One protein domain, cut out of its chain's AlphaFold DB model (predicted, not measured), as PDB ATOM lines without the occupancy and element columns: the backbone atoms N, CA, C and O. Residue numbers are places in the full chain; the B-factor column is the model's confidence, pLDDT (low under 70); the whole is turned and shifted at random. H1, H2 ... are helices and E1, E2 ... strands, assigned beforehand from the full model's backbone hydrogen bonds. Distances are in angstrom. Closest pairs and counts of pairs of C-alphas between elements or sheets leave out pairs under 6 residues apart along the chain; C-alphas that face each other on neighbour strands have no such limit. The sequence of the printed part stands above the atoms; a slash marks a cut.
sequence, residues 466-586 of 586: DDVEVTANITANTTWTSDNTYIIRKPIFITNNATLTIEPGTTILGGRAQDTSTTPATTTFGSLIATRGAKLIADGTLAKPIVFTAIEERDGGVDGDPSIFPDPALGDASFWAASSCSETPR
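AT A GLANCE: This is residues 466 to 586 of the 586 residues of an uncharacterized protein of Akkermansiaceae bacterium (UniProt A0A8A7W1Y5). The chain winds in stacked turns, as a short three-sided solenoid: one wall is E1, E3, E6 and E11, the second E2, E5 and E10, the third E4 and E9, with parallel strands side by side in each wall. The hairpin of E7 and E8 leaves this body where E6 ends and comes back to E9, with residues 516 to 521 sticking out; H1 follows E11, and a long stretch without named elements ends in a tail, residues 581 to 586, that sticks out too. The printed part has 121 residues with eleven named strands, E1 to E11, followed by one named helix, H1; it is mostly strand by its named elements, which hold 49 residues, under half of the printed part. The orders are E1 E3 E6 E11, E2 E5 E10 and E4 E9, each parallel, and E7 E8, antiparallel. It is only just compact, close to loose, with a radius of gyration of the C-alphas of 15.9 A and spans of 42 by 42 by 34 A.

IN THESE COORDINATES: Find C-alpha 466 at (-16.630, -36.196, -1.738); here E1 begins, residues 466 to 469, 9.6 A long. Next come E2, residues 478 to 480, 6.7 A, and E3, residues 484 to 488, the longest strand by residues at 12.6 A. E4, residues 491 to 494, is 10.1 A, and E5, residues 499 to 502, is 9.7 A. E6, residues 507 to 510, 10.0 A, runs on into E7, residues 512 to 515, 9.7 A, across a break of 1 residue at 44 degrees. Look for C-alpha 522 at (-39.630, -29.866, -16.401), where E8, residues 522 to 525, 10.0 A, begins; it runs on into E9, residues 527 to 530, 10.0 A, across a break of 1 residue at 63 degrees. E10, residues 535 to 538, is 9.6 A, and E11, residues 547 to 550, is 9.8 A. H1, residues 551 to 555, is 6.2 A and ends at C-alpha 555, (-25.395, -24.571, -0.093).

HOW THE PARTS SIT: Start at the sheet E1 E3 E6 E11, whose strands' lines turn by 61 degrees from edge to edge. E1 and E3 are parallel at 22 degrees, with N 485 and O 466 2.7 A apart. E3 and E6 are parallel at 16 degrees, with N 509 and O 486 at 2.7 A. E6 and E11 are parallel at 30 degrees, with N 508 and O 547 at 2.8 A. In the next sheet, E5 is the inner strand: N 480 and O 501 lie 2.8 A apart towards E2, N 502 and O 537 2.8 A towards E10. E4 and E9 are parallel at 21 degrees, with N 492 and O 527 at 2.8 A. Between sheets, the closest C-alphas of E9 and E10 are those of Ala 530 and Leu 536, 6.3 A apart. The hairpin E7 and E8 is antiparallel at 152 degrees, with N 515 and O 522 at 2.8 A. H1 is on the first sheet at a height over the sheet of 8.1 A, over none of its strands, but only just, with 2 of its C-alphas falling on E6; its closest C-alphas to E6 are Ile 551 and Leu 509, 4.9 A apart. In H1 every O i to N i+4 pair is within hydrogen-bond range.

THE WHOLE: The two C-alphas farthest apart are those of Pro 562 and Arg 586, 50.1 A; residue 586 is the chain's last. The printed part has no cut, and no link between named elements is long. Residues 516 to 521, 567 to 574 and 581 to 586 stand free. The mean pLDDT of the printed part is 74.0; look for values under 70 at residues 466, 483, 515 to 519, 543 and 552 to 586.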
ATOM      1  N   ASP A 466     -16.646 -36.335  -0.274       67.44
ATOM      2  CA  ASP A 466     -16.630 -36.196  -1.738       67.44
ATOM      3  C   ASP A 466     -18.046 -36.043  -2.313       67.44
ATOM      4  O   ASP A 466     -18.899 -36.900  -2.100       67.44
ATOM      5  N   ASP A 467     -18.306 -35.012  -3.114       75.62
ATOM      6  CA  ASP A 467     -19.596 -34.884  -3.800       75.62
ATOM      7  C   ASP A 467     -19.715 -35.876  -4.968       75.62
ATOM      8  O   ASP A 467     -19.085 -35.722  -6.016       75.62
ATOM      9  N   VAL A 468     -20.585 -36.876  -4.824       83.12
ATOM     10  CA  VAL A 468     -20.893 -37.862  -5.866       83.12
ATOM     11  C   VAL A 468     -22.263 -37.577  -6.459       83.12
ATOM     12  O   VAL A 468     -23.293 -37.919  -5.877       83.12
ATOM     13  N   GLU A 469     -22.299 -37.003  -7.662       85.69
ATOM     14  CA  GLU A 469     -23.560 -36.820  -8.377       85.69
ATOM     15  C   GLU A 469     -24.056 -38.147  -8.971       85.69
ATOM     16  O   GLU A 469     -23.514 -38.701  -9.934       85.69
ATOM     17  N   VAL A 470     -25.132 -38.677  -8.394       90.88
ATOM     18  CA  VAL A 470     -25.725 -39.944  -8.806       90.88
ATOM     19  C   VAL A 470     -26.671 -39.686  -9.972       90.88
ATOM     20  O   VAL A 470     -27.797 -39.210  -9.817       90.88
ATOM     21  N   THR A 471     -26.209 -40.029 -11.173       89.25
ATOM     22  CA  THR A 471     -26.930 -39.761 -12.427       89.25
ATOM     23  C   THR A 471     -27.555 -41.004 -13.066       89.25
ATOM     24  O   THR A 471     -28.311 -40.873 -14.035       89.25
ATOM     25  N   ALA A 472     -27.296 -42.205 -12.542       92.88
ATOM     26  CA  ALA A 472     -27.757 -43.470 -13.113       92.88
ATOM     27  C   ALA A 472     -28.451 -44.373 -12.081       92.88
ATOM     28  O   ALA A 472     -28.177 -44.311 -10.886       92.88
ATOM     29  N   ASN A 473     -29.341 -45.240 -12.572       96.31
ATOM     30  CA  ASN A 473     -29.999 -46.264 -11.760       96.31
ATOM     31  C   ASN A 473     -28.996 -47.306 -11.253       96.31
ATOM     32  O   ASN A 473     -28.076 -47.707 -11.968       96.31
ATOM     33  N   ILE A 474     -29.249 -47.825 -10.056       96.25
ATOM     34  CA  ILE A 474     -28.453 -48.876  -9.427       96.25
ATOM     35  C   ILE A 474     -28.985 -50.228  -9.915       96.25
ATOM     36  O   ILE A 474     -30.110 -50.624  -9.605       96.25
ATOM     37  N   THR A 475     -28.198 -50.918 -10.741       96.50
ATOM     38  CA  THR A 475     -28.594 -52.170 -11.429       96.50
ATOM     39  C   THR A 475     -27.833 -53.408 -10.941       96.50
ATOM     40  O   THR A 475     -28.170 -54.532 -11.325       96.50
ATOM     41  N   ALA A 476     -26.836 -53.208 -10.079       95.00
ATOM     42  CA  ALA A 476     -26.029 -54.230  -9.424       95.00
ATOM     43  C   ALA A 476     -25.789 -53.834  -7.960       95.00
ATOM     44  O   ALA A 476     -26.001 -52.677  -7.587       95.00
ATOM     45  N   ASN A 477     -25.369 -54.792  -7.129       95.75
ATOM     46  CA  ASN A 477     -25.069 -54.516  -5.726       95.75
ATOM     47  C   ASN A 477     -24.040 -53.387  -5.620       95.75
ATOM     48  O   ASN A 477     -22.998 -53.442  -6.270       95.75
ATOM     49  N   THR A 478     -24.370 -52.366  -4.841       93.88
ATOM     50  CA  THR A 478     -23.605 -51.123  -4.725       93.88
ATOM     51  C   THR A 478     -23.528 -50.741  -3.255       93.88
ATOM     52  O   THR A 478     -24.503 -50.930  -2.528       93.88
ATOM     53  N   THR A 479     -22.396 -50.185  -2.836       93.88
ATOM     54  CA  THR A 479     -22.234 -49.583  -1.513       93.88
ATOM     55  C   THR A 479     -21.997 -48.087  -1.675       93.88
ATOM     56  O   THR A 479     -21.186 -47.684  -2.506       93.88
ATOM     57  N   TRP A 480     -22.736 -47.282  -0.920       92.75
ATOM     58  CA  TRP A 480     -22.485 -45.862  -0.711       92.75
ATOM     59  C   TRP A 480     -21.758 -45.687   0.615       92.75
ATOM     60  O   TRP A 480     -22.233 -46.185   1.635       92.75
ATOM     61  N   THR A 481     -20.613 -45.022   0.578       83.81
ATOM     62  CA  THR A 481     -19.640 -44.980   1.672       83.81
ATOM     63  C   THR A 481     -19.654 -43.626   2.381       83.81
ATOM     64  O   THR A 481     -20.154 -42.637   1.841       83.81
ATOM     65  N   SER A 482     -19.206 -43.559   3.637       78.25
ATOM     66  CA  SER A 482     -19.328 -42.333   4.457       78.25
ATOM     67  C   SER A 482     -18.316 -41.231   4.123       78.25
ATOM     68  O   SER A 482     -18.471 -40.103   4.575       78.25
ATOM     69  N   ASP A 483     -17.291 -41.550   3.339       67.69
ATOM     70  CA  ASP A 483     -16.327 -40.600   2.769       67.69
ATOM     71  C   ASP A 483     -16.899 -39.806   1.577       67.69
ATOM     72  O   ASP A 483     -16.268 -38.860   1.110       67.69
ATOM     73  N   ASN A 484     -18.113 -40.138   1.121       80.25
ATOM     74  CA  ASN A 484     -18.832 -39.442   0.059       80.25
ATOM     75  C   ASN A 484     -20.120 -38.768   0.576       80.25
ATOM     76  O   ASN A 484     -20.848 -39.295   1.422       80.25
ATOM     77  N   THR A 485     -20.446 -37.628  -0.026       83.38
ATOM     78  CA  THR A 485     -21.763 -36.997  -0.039       83.38
ATOM     79  C   THR A 485     -22.450 -37.300  -1.369       83.38
ATOM     80  O   THR A 485     -22.051 -36.812  -2.423       83.38
ATOM     81  N   TYR A 486     -23.521 -38.092  -1.356       89.56
ATOM     82  CA  TYR A 486     -24.216 -38.467  -2.592       89.56
ATOM     83  C   TYR A 486     -25.286 -37.446  -2.953       89.56
ATOM     84  O   TYR A 486     -26.242 -37.258  -2.209       89.56
ATOM     85  N   ILE A 487     -25.182 -36.832  -4.125       89.44
ATOM     86  CA  ILE A 487     -26.150 -35.853  -4.617       89.44
ATOM     87  C   ILE A 487     -27.082 -36.527  -5.624       89.44
ATOM     88  O   ILE A 487     -26.650 -37.018  -6.668       89.44
ATOM     89  N   ILE A 488     -28.385 -36.518  -5.343       93.25
ATOM     90  CA  ILE A 488     -29.439 -36.982  -6.251       93.25
ATOM     91  C   ILE A 488     -30.286 -35.791  -6.696       93.25
ATOM     92  O   ILE A 488     -30.962 -35.163  -5.889       93.25
ATOM     93  N   ARG A 489     -30.290 -35.482  -7.998       88.12
ATOM     94  CA  ARG A 489     -31.111 -34.383  -8.558       88.12
ATOM     95  C   ARG A 489     -32.319 -34.835  -9.373       88.12
ATOM     96  O   ARG A 489     -33.118 -34.019  -9.820       88.12
ATOM     97  N   LYS A 490     -32.450 -36.146  -9.570       88.56
ATOM     98  CA  LYS A 490     -33.548 -36.791 -10.293       88.56
ATOM     99  C   LYS A 490     -33.905 -38.130  -9.638       88.56
ATOM    100  O   LYS A 490     -33.155 -38.593  -8.773       88.56
ATOM    101  N   PRO A 491     -34.995 -38.792 -10.059       92.62
ATOM    102  CA  PRO A 491     -35.299 -40.139  -9.593       92.62
ATOM    103  C   PRO A 491     -34.193 -41.140  -9.961       92.62
ATOM    104  O   PRO A 491     -33.866 -41.312 -11.137       92.62
ATOM    105  N   ILE A 492     -33.655 -41.820  -8.951       95.75
ATOM    106  CA  ILE A 492     -32.689 -42.914  -9.037       95.75
ATOM    107  C   ILE A 492     -33.361 -44.187  -8.541       95.75
ATOM    108  O   ILE A 492     -33.843 -44.262  -7.412       95.75
ATOM    109  N   PHE A 493     -33.383 -45.209  -9.390       96.88
ATOM    110  CA  PHE A 493     -34.014 -46.486  -9.086       96.88
ATOM    111  C   PHE A 493     -32.968 -47.550  -8.748       96.88
ATOM    112  O   PHE A 493     -32.031 -47.767  -9.515       96.88
ATOM    113  N   ILE A 494     -33.179 -48.278  -7.652       97.62
ATOM    114  CA  ILE A 494     -32.514 -49.553  -7.376       97.62
ATOM    115  C   ILE A 494     -33.361 -50.639  -8.032       97.62
ATOM    116  O   ILE A 494     -34.546 -50.812  -7.726       97.62
ATOM    117  N   THR A 495     -32.770 -51.341  -8.989       96.12
ATOM    118  CA  THR A 495     -33.462 -52.244  -9.916       96.12
ATOM    119  C   THR A 495     -32.780 -53.601  -9.989       96.12
ATOM    120  O   THR A 495     -31.772 -53.833  -9.330       96.12
ATOM    121  N   ASN A 496     -33.340 -54.526 -10.775       94.94
ATOM    122  CA  ASN A 496     -32.716 -55.818 -11.078       94.94
ATOM    123  C   ASN A 496     -32.379 -56.673  -9.835       94.94
ATOM    124  O   ASN A 496     -31.372 -57.372  -9.799       94.94
ATOM    125  N   ASN A 497     -33.219 -56.602  -8.795       94.69
ATOM    126  CA  ASN A 497     -32.980 -57.236  -7.490       94.69
ATOM    127  C   ASN A 497     -31.643 -56.848  -6.823       94.69
ATOM    128  O   ASN A 497     -31.157 -57.569  -5.951       94.69
ATOM    129  N   ALA A 498     -31.042 -55.726  -7.229       96.94
ATOM    130  CA  ALA A 498     -29.817 -55.217  -6.637       96.94
ATOM    131  C   ALA A 498     -30.040 -54.770  -5.189       96.94
ATOM    132  O   ALA A 498     -31.145 -54.397  -4.785       96.94
ATOM    133  N   THR A 499     -28.957 -54.783  -4.419       97.50
ATOM    134  CA  THR A 499     -28.894 -54.212  -3.074       97.50
ATOM    135  C   THR A 499     -28.052 -52.942  -3.105       97.50
ATOM    136  O   THR A 499     -26.881 -53.008  -3.468       97.50
ATOM    137  N   LEU A 500     -28.634 -51.804  -2.725       97.69
ATOM    138  CA  LEU A 500     -27.861 -50.641  -2.296       97.69
ATOM    139  C   LEU A 500     -27.646 -50.744  -0.788       97.69
ATOM    140  O   LEU A 500     -28.625 -50.778  -0.044       97.69
ATOM    141  N   THR A 501     -26.394 -50.767  -0.357       97.56
ATOM    142  CA  THR A 501     -26.006 -50.610   1.046       97.56
ATOM    143  C   THR A 501     -25.472 -49.198   1.250       97.56
ATOM    144  O   THR A 501     -24.683 -48.732   0.440       97.56
ATOM    145  N   ILE A 502     -25.897 -48.511   2.303       96.94
ATOM    146  CA  ILE A 502     -25.406 -47.192   2.696       96.94
ATOM    147  C   ILE A 502     -24.714 -47.349   4.046       96.94
ATOM    148  O   ILE A 502     -25.313 -47.872   4.990       96.94
ATOM    149  N   GLU A 503     -23.455 -46.936   4.118       93.31
ATOM    150  CA  GLU A 503     -22.652 -47.020   5.332       93.31
ATOM    151  C   GLU A 503     -23.122 -46.017   6.402       93.31
ATOM    152  O   GLU A 503     -23.602 -44.927   6.079       93.31
ATOM    153  N   PRO A 504     -22.996 -46.348   7.702       89.38
ATOM    154  CA  PRO A 504     -23.254 -45.396   8.779       89.38
ATOM    155  C   PRO A 504     -22.430 -44.112   8.616       89.38
ATOM    156  O   PRO A 504     -21.213 -44.172   8.466       89.38
ATOM    157  N   GLY A 505     -23.074 -42.947   8.724       79.50
ATOM    158  CA  GLY A 505     -22.420 -41.639   8.592       79.50
ATOM    159  C   GLY A 505     -22.481 -41.030   7.190       79.50
ATOM    160  O   GLY A 505     -22.118 -39.867   7.036       79.50
ATOM    161  N   THR A 506     -22.956 -41.760   6.174       87.38
ATOM    162  CA  THR A 506     -23.120 -41.208   4.821       87.38
ATOM    163  C   THR A 506     -24.176 -40.103   4.784       87.38
ATOM    164  O   THR A 506     -25.282 -40.263   5.313       87.38
ATOM    165  N   THR A 507     -23.853 -39.011   4.088       88.62
ATOM    166  CA  THR A 507     -24.794 -37.930   3.766       88.62
ATOM    167  C   THR A 507     -25.282 -38.062   2.325       88.62
ATOM    168  O   THR A 507     -24.505 -38.296   1.400       88.62
ATOM    169  N   ILE A 508     -26.589 -37.923   2.122       93.88
ATOM    170  CA  ILE A 508     -27.254 -37.960   0.824       93.88
ATOM    171  C   ILE A 508     -28.063 -36.675   0.674       93.88
ATOM    172  O   ILE A 508     -28.965 -36.404   1.468       93.88
ATOM    173  N   LEU A 509     -27.763 -35.902  -0.363       87.44
ATOM    174  CA  LEU A 509     -28.404 -34.631  -0.660       87.44
ATOM    175  C   LEU A 509     -29.387 -34.780  -1.822       87.44
ATOM    176  O   LEU A 509     -29.012 -35.092  -2.954       87.44
ATOM    177  N   GLY A 510     -30.663 -34.537  -1.544       88.88
ATOM    178  CA  GLY A 510     -31.697 -34.349  -2.549       88.88
ATOM    179  C   GLY A 510     -31.666 -32.924  -3.082       88.88
ATOM    180  O   GLY A 510     -31.754 -31.976  -2.314       88.88
ATOM    181  N   GLY A 511     -31.560 -32.767  -4.398       84.44
ATOM    182  CA  GLY A 511     -31.662 -31.470  -5.063       84.44
ATOM    183  C   GLY A 511     -32.680 -31.487  -6.196       84.44
ATOM    184  O   GLY A 511     -33.190 -32.539  -6.592       84.44
ATOM    185  N   ARG A 512     -32.955 -30.313  -6.759       83.38
ATOM    186  CA  ARG A 512     -33.689 -30.192  -8.024       83.38
ATOM    187  C   ARG A 512     -32.736 -30.158  -9.219       83.38
ATOM    188  O   ARG A 512     -31.631 -29.625  -9.125       83.38
ATOM    189  N   ALA A 513     -33.189 -30.675 -10.355       76.94
ATOM    190  CA  ALA A 513     -32.587 -30.419 -11.661       76.94
ATOM    191  C   ALA A 513     -33.661 -29.951 -12.641       76.94
ATOM    192  O   ALA A 513     -34.729 -30.560 -12.748       76.94
ATOM    193  N   GLN A 514     -33.364 -28.877 -13.369       73.81
ATOM    194  CA  GLN A 514     -34.225 -28.364 -14.425       73.81
ATOM    195  C   GLN A 514     -33.840 -29.024 -15.752       73.81
ATOM    196  O   GLN A 514     -32.726 -28.848 -16.240       73.81
ATOM    197  N   ASP A 515     -34.762 -29.776 -16.346       65.12
ATOM    198  CA  ASP A 515     -34.610 -30.277 -17.708       65.12
ATOM    199  C   ASP A 515     -35.082 -29.199 -18.687       65.12
ATOM    200  O   ASP A 515     -36.279 -28.947 -18.851       65.12
ATOM    201  N   THR A 516     -34.117 -28.530 -19.311       69.50
ATOM    202  CA  THR A 516     -34.339 -27.457 -20.286       69.50
ATOM    203  C   THR A 516     -34.561 -27.977 -21.709       69.50
ATOM    204  O   THR A 516     -34.787 -27.179 -22.619       69.50
ATOM    205  N   SER A 517     -34.529 -29.299 -21.922       64.56
ATOM    206  CA  SER A 517     -34.786 -29.917 -23.230       64.56
ATOM    207  C   SER A 517     -36.279 -30.039 -23.568       64.56
ATOM    208  O   SER A 517     -36.634 -30.315 -24.716       64.56
ATOM    209  N   THR A 518     -37.162 -29.787 -22.596       59.00
ATOM    210  CA  THR A 518     -38.623 -29.788 -22.742       59.00
ATOM    211  C   THR A 518     -39.198 -28.365 -22.669       59.00
ATOM    212  O   THR A 518     -38.597 -27.452 -22.106       59.00
ATOM    213  N   THR A 519     -40.363 -28.124 -23.285       66.12
ATOM    214  CA  THR A 519     -41.060 -26.825 -23.210       66.12
ATOM    215  C   THR A 519     -42.526 -27.029 -22.803       66.12
ATOM    216  O   THR A 519     -43.283 -27.605 -23.588       66.12
ATOM    217  N   PRO A 520     -42.951 -26.551 -21.615       70.81
ATOM    218  CA  PRO A 520     -42.144 -25.849 -20.610       70.81
ATOM    219  C   PRO A 520     -41.109 -26.778 -19.957       70.81
ATOM    220  O   PRO A 520     -41.321 -27.988 -19.909       70.81
ATOM    221  N   ALA A 521     -40.004 -26.201 -19.475       71.62
ATOM    222  CA  ALA A 521     -38.955 -26.947 -18.787       71.62
ATOM    223  C   ALA A 521     -39.544 -27.731 -17.608       71.62
ATOM    224  O   ALA A 521     -40.340 -27.197 -16.830       71.62
ATOM    225  N   THR A 522     -39.154 -28.994 -17.476       71.94
ATOM    226  CA  THR A 522     -39.630 -29.866 -16.401       71.94
ATOM    227  C   THR A 522     -38.624 -29.896 -15.259       71.94
ATOM    228  O   THR A 522     -37.445 -30.160 -15.473       71.94
ATOM    229  N   THR A 523     -39.085 -29.662 -14.032       76.50
ATOM    230  CA  THR A 523     -38.260 -29.815 -12.828       76.50
ATOM    231  C   THR A 523     -38.317 -31.259 -12.351       76.50
ATOM    232  O   THR A 523     -39.398 -31.817 -12.158       76.50
ATOM    233  N   THR A 524     -37.153 -31.862 -12.147       77.44
ATOM    234  CA  THR A 524     -37.004 -33.152 -11.471       77.44
ATOM    235  C   THR A 524     -36.487 -32.938 -10.057       77.44
ATOM    236  O   THR A 524     -35.800 -31.953  -9.787       77.44
ATOM    237  N   PHE A 525     -36.846 -33.854  -9.165       83.75
ATOM    238  CA  PHE A 525     -36.398 -33.862  -7.780       83.75
ATOM    239  C   PHE A 525     -35.608 -35.138  -7.517       83.75
ATOM    240  O   PHE A 525     -35.946 -36.209  -8.038       83.75
ATOM    241  N   GLY A 526     -34.565 -35.022  -6.700       87.31
ATOM    242  CA  GLY A 526     -33.859 -36.157  -6.129       87.31
ATOM    243  C   GLY A 526     -34.828 -37.110  -5.448       87.31
ATOM    244  O   GLY A 526     -35.610 -36.716  -4.588       87.31
ATOM    245  N   SER A 527     -34.822 -38.374  -5.850       90.00
ATOM    246  CA  SER A 527     -35.610 -39.416  -5.188       90.00
ATOM    247  C   SER A 527     -34.883 -40.740  -5.319       90.00
ATOM    248  O   SER A 527     -34.490 -41.107  -6.421       90.00
ATOM    249  N   LEU A 528     -34.723 -41.471  -4.220       94.31
ATOM    250  CA  LEU A 528     -34.117 -42.800  -4.222       94.31
ATOM    251  C   LEU A 528     -35.211 -43.862  -4.075       94.31
ATOM    252  O   LEU A 528     -35.944 -43.876  -3.090       94.31
ATOM    253  N   ILE A 529     -35.352 -44.738  -5.070       95.81
ATOM    254  CA  ILE A 529     -36.504 -45.638  -5.205       95.81
ATOM    255  C   ILE A 529     -36.029 -47.089  -5.288       95.81
ATOM    256  O   ILE A 529     -35.481 -47.514  -6.302       95.81
ATOM    257  N   ALA A 530     -36.297 -47.892  -4.258       95.88
ATOM    258  CA  ALA A 530     -36.109 -49.340  -4.329       95.88
ATOM    259  C   ALA A 530     -37.301 -50.006  -5.037       95.88
ATOM    260  O   ALA A 530     -38.429 -49.978  -4.546       95.88
ATOM    261  N   THR A 531     -37.067 -50.604  -6.208       96.31
ATOM    262  CA  THR A 531     -38.118 -51.325  -6.947       96.31
ATOM    263  C   THR A 531     -38.375 -52.721  -6.369       96.31
ATOM    264  O   THR A 531     -37.625 -53.224  -5.535       96.31
ATOM    265  N   ARG A 532     -39.461 -53.377  -6.805       95.44
ATOM    266  CA  ARG A 532     -39.831 -54.715  -6.317       95.44
ATOM    267  C   ARG A 532     -38.668 -55.700  -6.480       95.44
ATOM    268  O   ARG A 532     -38.197 -55.919  -7.590       95.44
ATOM    269  N   GLY A 533     -38.275 -56.324  -5.371       91.88
ATOM    270  CA  GLY A 533     -37.199 -57.315  -5.314       91.88
ATOM    271  C   GLY A 533     -35.800 -56.726  -5.100       91.88
ATOM    272  O   GLY A 533     -34.899 -57.465  -4.712       91.88
ATOM    273  N   ALA A 534     -35.623 -55.412  -5.272       97.31
ATOM    274  CA  ALA A 534     -34.415 -54.704  -4.861       97.31
ATOM    275  C   ALA A 534     -34.404 -54.437  -3.346       97.31
ATOM    276  O   ALA A 534     -35.439 -54.510  -2.677       97.31
ATOM    277  N   LYS A 535     -33.224 -54.114  -2.807       96.88
ATOM    278  CA  LYS A 535     -33.019 -53.784  -1.392       96.88
ATOM    279  C   LYS A 535     -32.314 -52.440  -1.240       96.88
ATOM    280  O   LYS A 535     -31.376 -52.150  -1.975       96.88
ATOM    281  N   LEU A 536     -32.751 -51.671  -0.250       96.44
ATOM    282  CA  LEU A 536     -32.036 -50.531   0.311       96.44
ATOM    283  C   LEU A 536     -31.695 -50.886   1.760       96.44
ATOM    284  O   LEU A 536     -32.603 -51.125   2.555       96.44
ATOM    285  N   ILE A 537     -30.410 -50.972   2.079       96.75
ATOM    286  CA  ILE A 537     -29.893 -51.229   3.422       96.75
ATOM    287  C   ILE A 537     -29.246 -49.929   3.891       96.75
ATOM    288  O   ILE A 537     -28.196 -49.561   3.387       96.75
ATOM    289  N   ALA A 538     -29.887 -49.231   4.823       95.69
ATOM    290  CA  ALA A 538     -29.383 -47.998   5.421       95.69
ATOM    291  C   ALA A 538     -29.459 -48.142   6.946       95.69
ATOM    292  O   ALA A 538     -30.435 -47.732   7.572       95.69
ATOM    293  N   ASP A 539     -28.458 -48.810   7.518       93.75
ATOM    294  CA  ASP A 539     -28.401 -49.168   8.940       93.75
ATOM    295  C   ASP A 539     -27.432 -48.235   9.681       93.75
ATOM    296  O   ASP A 539     -26.301 -48.599   9.991       93.75
ATOM    297  N   GLY A 540     -27.845 -46.978   9.870       89.56
ATOM    298  CA  GLY A 540     -27.048 -45.971  10.576       89.56
ATOM    299  C   GLY A 540     -26.962 -46.237  12.083       89.56
ATOM    300  O   GLY A 540     -27.805 -46.916  12.665       89.56
ATOM    301  N   THR A 541     -25.966 -45.650  12.750       85.81
ATOM    302  CA  THR A 541     -25.793 -45.782  14.210       85.81
ATOM    303  C   THR A 541     -26.071 -44.463  14.927       85.81
ATOM    304  O   THR A 541     -26.093 -43.406  14.302       85.81
ATOM    305  N   LEU A 542     -26.231 -44.499  16.256       77.50
ATOM    306  CA  LEU A 542     -26.363 -43.278  17.062       77.50
ATOM    307  C   LEU A 542     -25.155 -42.337  16.896       77.50
ATOM    308  O   LEU A 542     -25.331 -41.126  16.869       77.50
ATOM    309  N   ALA A 543     -23.944 -42.893  16.783       66.44
ATOM    310  CA  ALA A 543     -22.714 -42.118  16.613       66.44
ATOM    311  C   ALA A 543     -22.491 -41.653  15.164       66.44
ATOM    312  O   ALA A 543     -21.820 -40.653  14.937       66.44
ATOM    313  N   LYS A 544     -23.035 -42.387  14.186       77.69
ATOM    314  CA  LYS A 544     -22.881 -42.132  12.749       77.69
ATOM    315  C   LYS A 544     -24.231 -42.329  12.044       77.69
ATOM    316  O   LYS A 544     -24.457 -43.393  11.452       77.69
ATOM    317  N   PRO A 545     -25.166 -41.369  12.162       86.69
ATOM    318  CA  PRO A 545     -26.453 -41.457  11.485       86.69
ATOM    319  C   PRO A 545     -26.264 -41.363   9.968       86.69
ATOM    320  O   PRO A 545     -25.372 -40.671   9.489       86.69
ATOM    321  N   ILE A 546     -27.117 -42.049   9.209       93.00
ATOM    322  CA  ILE A 546     -27.237 -41.815   7.765       93.00
ATOM    323  C   ILE A 546     -28.184 -40.635   7.587       93.00
ATOM    324  O   ILE A 546     -29.315 -40.675   8.079       93.00
ATOM    325  N   VAL A 547     -27.725 -39.596   6.898       89.31
ATOM    326  CA  VAL A 547     -28.466 -38.341   6.759       89.31
ATOM    327  C   VAL A 547     -28.947 -38.202   5.325       89.31
ATOM    328  O   VAL A 547     -28.147 -38.076   4.405       89.31
ATOM    329  N   PHE A 548     -30.262 -38.197   5.134       91.75
ATOM    330  CA  PHE A 548     -30.883 -37.730   3.898       91.75
ATOM    331  C   PHE A 548     -31.390 -36.314   4.138       91.75
ATOM    332  O   PHE A 548     -32.252 -36.121   4.995       91.75
ATOM    333  N   THR A 549     -30.871 -35.338   3.400       87.56
ATOM    334  CA  THR A 549     -31.314 -33.944   3.518       87.56
ATOM    335  C   THR A 549     -31.352 -33.226   2.163       87.56
ATOM    336  O   THR A 549     -31.097 -33.843   1.128       87.56
ATOM    337  N   ALA A 550     -31.762 -31.960   2.138       81.75
ATOM    338  CA  ALA A 550     -31.790 -31.114   0.951       81.75
ATOM    339  C   ALA A 550     -30.408 -30.499   0.687       81.75
ATOM    340  O   ALA A 550     -29.717 -30.085   1.618       81.75
ATOM    341  N   ILE A 551     -30.008 -30.395  -0.583       76.94
ATOM    342  CA  ILE A 551     -28.743 -29.732  -0.941       76.94
ATOM    343  C   ILE A 551     -28.745 -28.250  -0.532       76.94
ATOM    344  O   ILE A 551     -27.707 -27.696  -0.188       76.94
ATOM    345  N   GLU A 552     -29.924 -27.631  -0.481       68.94
ATOM    346  CA  GLU A 552     -30.119 -26.250  -0.047       68.94
ATOM    347  C   GLU A 552     -29.765 -26.017   1.438       68.94
ATOM    348  O   GLU A 552     -29.439 -24.887   1.800       68.94
ATOM    349  N   GLU A 553     -29.766 -27.054   2.293       61.31
ATOM    350  CA  GLU A 553     -29.265 -26.940   3.675       61.31
ATOM    351  C   GLU A 553     -27.738 -26.810   3.734       61.31
ATOM    352  O   GLU A 553     -27.209 -26.193   4.657       61.31
ATOM    353  N   ARG A 554     -27.031 -27.365   2.744       63.59
ATOM    354  CA  ARG A 554     -25.574 -27.262   2.629       63.59
ATOM    355  C   ARG A 554     -25.149 -25.977   1.920       63.59
ATOM    356  O   ARG A 554     -24.230 -25.308   2.378       63.59
ATOM    357  N   ASP A 555     -25.821 -25.640   0.821       50.84
ATOM    358  CA  ASP A 555     -25.395 -24.571  -0.093       50.84
ATOM    359  C   ASP A 555     -25.968 -23.181   0.282       50.84
ATOM    360  O   ASP A 555     -25.719 -22.196  -0.413       50.84
ATOM    361  N   GLY A 556     -26.698 -23.066   1.400       44.78
ATOM    362  CA  GLY A 556     -27.117 -21.778   1.965       44.78
ATOM    363  C   GLY A 556     -28.395 -21.177   1.370       44.78
ATOM    364  O   GLY A 556     -28.487 -19.957   1.247       44.78
ATOM    365  N   GLY A 557     -29.392 -22.004   1.042       48.47
ATOM    366  CA  GLY A 557     -30.719 -21.554   0.606       48.47
ATOM    367  C   GLY A 557     -31.001 -21.730  -0.889       48.47
ATOM    368  O   GLY A 557     -30.219 -22.286  -1.659       48.47
ATOM    369  N   VAL A 558     -32.188 -21.287  -1.304       44.81
ATOM    370  CA  VAL A 558     -32.696 -21.471  -2.668       44.81
ATOM    371  C   VAL A 558     -32.077 -20.434  -3.616       44.81
ATOM    372  O   VAL A 558     -32.217 -19.240  -3.386       44.81
ATOM    373  N   ASP A 559     -31.428 -20.876  -4.699       50.06
ATOM    374  CA  ASP A 559     -30.818 -20.013  -5.738       50.06
ATOM    375  C   ASP A 559     -29.775 -18.992  -5.217       50.06
ATOM    376  O   ASP A 559     -29.569 -17.939  -5.823       50.06
ATOM    377  N   GLY A 560     -29.086 -19.307  -4.113       40.16
ATOM    378  CA  GLY A 560     -28.031 -18.452  -3.554       40.16
ATOM    379  C   GLY A 560     -28.539 -17.236  -2.770       40.16
ATOM    380  O   GLY A 560     -27.763 -16.310  -2.534       40.16
ATOM    381  N   ASP A 561     -29.818 -17.218  -2.372       40.22
ATOM    382  CA  ASP A 561     -30.354 -16.233  -1.428       40.22
ATOM    383  C   ASP A 561     -30.304 -16.776   0.019       40.22
ATOM    384  O   ASP A 561     -31.132 -17.615   0.392       40.22
ATOM    385  N   PRO A 562     -29.388 -16.272   0.871       40.62
ATOM    386  CA  PRO A 562     -29.227 -16.729   2.252       40.62
ATOM    387  C   PRO A 562     -30.376 -16.310   3.189       40.62
ATOM    388  O   PRO A 562     -30.330 -16.604   4.382       40.62
ATOM    389  N   SER A 563     -31.399 -15.599   2.693       42.59
ATOM    390  CA  SER A 563     -32.566 -15.187   3.486       42.59
ATOM    391  C   SER A 563     -33.731 -16.184   3.469       42.59
ATOM    392  O   SER A 563     -34.687 -16.010   4.228       42.59
ATOM    393  N   ILE A 564     -33.652 -17.241   2.652       45.75
ATOM    394  CA  ILE A 564     -34.695 -18.265   2.513       45.75
ATOM    395  C   ILE A 564     -34.164 -19.594   3.063       45.75
ATOM    396  O   ILE A 564     -33.641 -20.432   2.329       45.75
ATOM    397  N   PHE A 565     -34.309 -19.788   4.375       45.09
ATOM    398  CA  PHE A 565     -34.120 -21.097   4.997       45.09
ATOM    399  C   PHE A 565     -35.389 -21.940   4.822       45.09
ATOM    400  O   PHE A 565     -36.486 -21.403   5.002       45.09
ATOM    401  N   PRO A 566     -35.284 -23.252   4.550       49.50
ATOM    402  CA  PRO A 566     -36.391 -24.158   4.809       49.50
ATOM    403  C   PRO A 566     -36.637 -24.175   6.326       49.50
ATOM    404  O   PRO A 566     -35.932 -24.839   7.079       49.50
ATOM    405  N   ASP A 567     -37.601 -23.382   6.792       44.31
ATOM    406  CA  ASP A 567     -38.020 -23.374   8.190       44.31
ATOM    407  C   ASP A 567     -39.087 -24.463   8.397       44.31
ATOM    408  O   ASP A 567     -40.223 -24.318   7.920       44.31
ATOM    409  N   PRO A 568     -38.787 -25.552   9.130       45.91
ATOM    410  CA  PRO A 568     -39.780 -26.576   9.431       45.91
ATOM    411  C   PRO A 568     -40.969 -26.040  10.253       45.91
ATOM    412  O   PRO A 568     -42.024 -26.677  10.272       45.91
ATOM    413  N   ALA A 569     -40.858 -24.866  10.890       42.81
ATOM    414  CA  ALA A 569     -41.962 -24.197  11.575       42.81
ATOM    415  C   ALA A 569     -42.943 -23.478  10.626       42.81
ATOM    416  O   ALA A 569     -44.064 -23.176  11.042       42.81
ATOM    417  N   LEU A 570     -42.570 -23.242   9.360       43.06
ATOM    418  CA  LEU A 570     -43.411 -22.563   8.361       43.06
ATOM    419  C   LEU A 570     -44.200 -23.517   7.449       43.06
ATOM    420  O   LEU A 570     -45.008 -23.061   6.642       43.06
ATOM    421  N   GLY A 571     -44.059 -24.836   7.623       36.84
ATOM    422  CA  GLY A 571     -44.873 -25.824   6.904       36.84
ATOM    423  C   GLY A 571     -44.421 -26.117   5.470       36.84
ATOM    424  O   GLY A 571     -45.185 -26.711   4.708       36.84
ATOM    425  N   ASP A 572     -43.183 -25.773   5.116       43.78
ATOM    426  CA  ASP A 572     -42.553 -26.082   3.828       43.78
ATOM    427  C   ASP A 572     -42.149 -27.570   3.742       43.78
ATOM    428  O   ASP A 572     -40.987 -27.953   3.675       43.78
ATOM    429  N   ALA A 573     -43.149 -28.454   3.773       40.66
ATOM    430  CA  ALA A 573     -42.987 -29.910   3.740       40.66
ATOM    431  C   ALA A 573     -43.041 -30.510   2.319       40.66
ATOM    432  O   ALA A 573     -43.135 -31.726   2.161       40.66
ATOM    433  N   SER A 574     -42.993 -29.697   1.259       40.53
ATOM    434  CA  SER A 574     -43.147 -30.170  -0.129       40.53
ATOM    435  C   SER A 574     -41.950 -30.946  -0.699       40.53
ATOM    436  O   SER A 574     -41.952 -31.273  -1.883       40.53
ATOM    437  N   PHE A 575     -40.935 -31.259   0.108       47.97
ATOM    438  CA  PHE A 575     -39.634 -31.716  -0.394       47.97
ATOM    439  C   PHE A 575     -39.385 -33.228  -0.302       47.97
ATOM    440  O   PHE A 575     -38.394 -33.702  -0.849       47.97
ATOM    441  N   TRP A 576     -40.301 -34.011   0.289       38.75
ATOM    442  CA  TRP A 576     -40.195 -35.476   0.319       38.75
ATOM    443  C   TRP A 576     -41.537 -36.177   0.079       38.75
ATOM    444  O   TRP A 576     -42.513 -35.958   0.791       38.75
ATOM    445  N   ALA A 577     -41.563 -37.098  -0.890       33.97
ATOM    446  CA  ALA A 577     -42.645 -38.064  -1.073       33.97
ATOM    447  C   ALA A 577     -42.099 -39.487  -0.883       33.97
ATOM    448  O   ALA A 577     -41.585 -40.107  -1.812       33.97
ATOM    449  N   ALA A 578     -42.226 -40.029   0.329       32.22
ATOM    450  CA  ALA A 578     -42.052 -41.457   0.564       32.22
ATOM    451  C   ALA A 578     -43.374 -42.171   0.242       32.22
ATOM    452  O   ALA A 578     -44.305 -42.163   1.046       32.22
ATOM    453  N   SER A 579     -43.491 -42.775  -0.944       31.12
ATOM    454  CA  SER A 579     -44.649 -43.612  -1.283       31.12
ATOM    455  C   SER A 579     -44.292 -45.096  -1.191       31.12
ATOM    456  O   SER A 579     -43.652 -45.645  -2.089       31.12
ATOM    457  N   SER A 580     -44.754 -45.779  -0.143       28.48
ATOM    458  CA  SER A 580     -44.871 -47.238  -0.151       28.48
ATOM    459  C   SER A 580     -46.180 -47.622  -0.848       28.48
ATOM    460  O   SER A 580     -47.264 -47.408  -0.306       28.48
ATOM    461  N   CYS A 581     -46.111 -48.184  -2.055       26.06
ATOM    462  CA  CYS A 581     -47.289 -48.771  -2.695       26.06
ATOM    463  C   CYS A 581     -47.619 -50.126  -2.044       26.06
ATOM    464  O   CYS A 581     -46.993 -51.132  -2.378       26.06
ATOM    465  N   SER A 582     -48.626 -50.168  -1.163       28.38
ATOM    466  CA  SER A 582     -49.316 -51.407  -0.778       28.38
ATOM    467  C   SER A 582     -50.839 -51.268  -0.909       28.38
ATOM    468  O   SER A 582     -51.462 -50.502  -0.185       28.38
ATOM    469  N   GLU A 583     -51.359 -52.034  -1.867       35.09
ATOM    470  CA  GLU A 583     -52.695 -52.623  -2.062       35.09
ATOM    471  C   GLU A 583     -53.995 -51.855  -1.727       35.09
ATOM    472  O   GLU A 583     -54.295 -51.451  -0.609       35.09
ATOM    473  N   THR A 584     -54.835 -51.796  -2.765       32.44
ATOM    474  CA  THR A 584     -56.275 -51.507  -2.802       32.44
ATOM    475  C   THR A 584     -57.116 -52.288  -1.782       32.44
ATOM    476  O   THR A 584     -56.974 -53.512  -1.703       32.44
ATOM    477  N   PRO A 585     -58.113 -51.658  -1.132       36.41
ATOM    478  CA  PRO A 585     -59.200 -52.368  -0.472       36.41
ATOM    479  C   PRO A 585     -60.458 -52.428  -1.362       36.41
ATOM    480  O   PRO A 585     -60.987 -51.387  -1.729       36.41
ATOM    481  N   ARG A 586     -60.898 -53.666  -1.645       38.50
ATOM    482  CA  ARG A 586     -62.177 -54.147  -2.233       38.50
ATOM    483  C   ARG A 586     -62.843 -53.365  -3.366       38.50
ATOM    484  O   ARG A 586     -63.397 -52.277  -3.116       38.50
TER     485      ARG A 586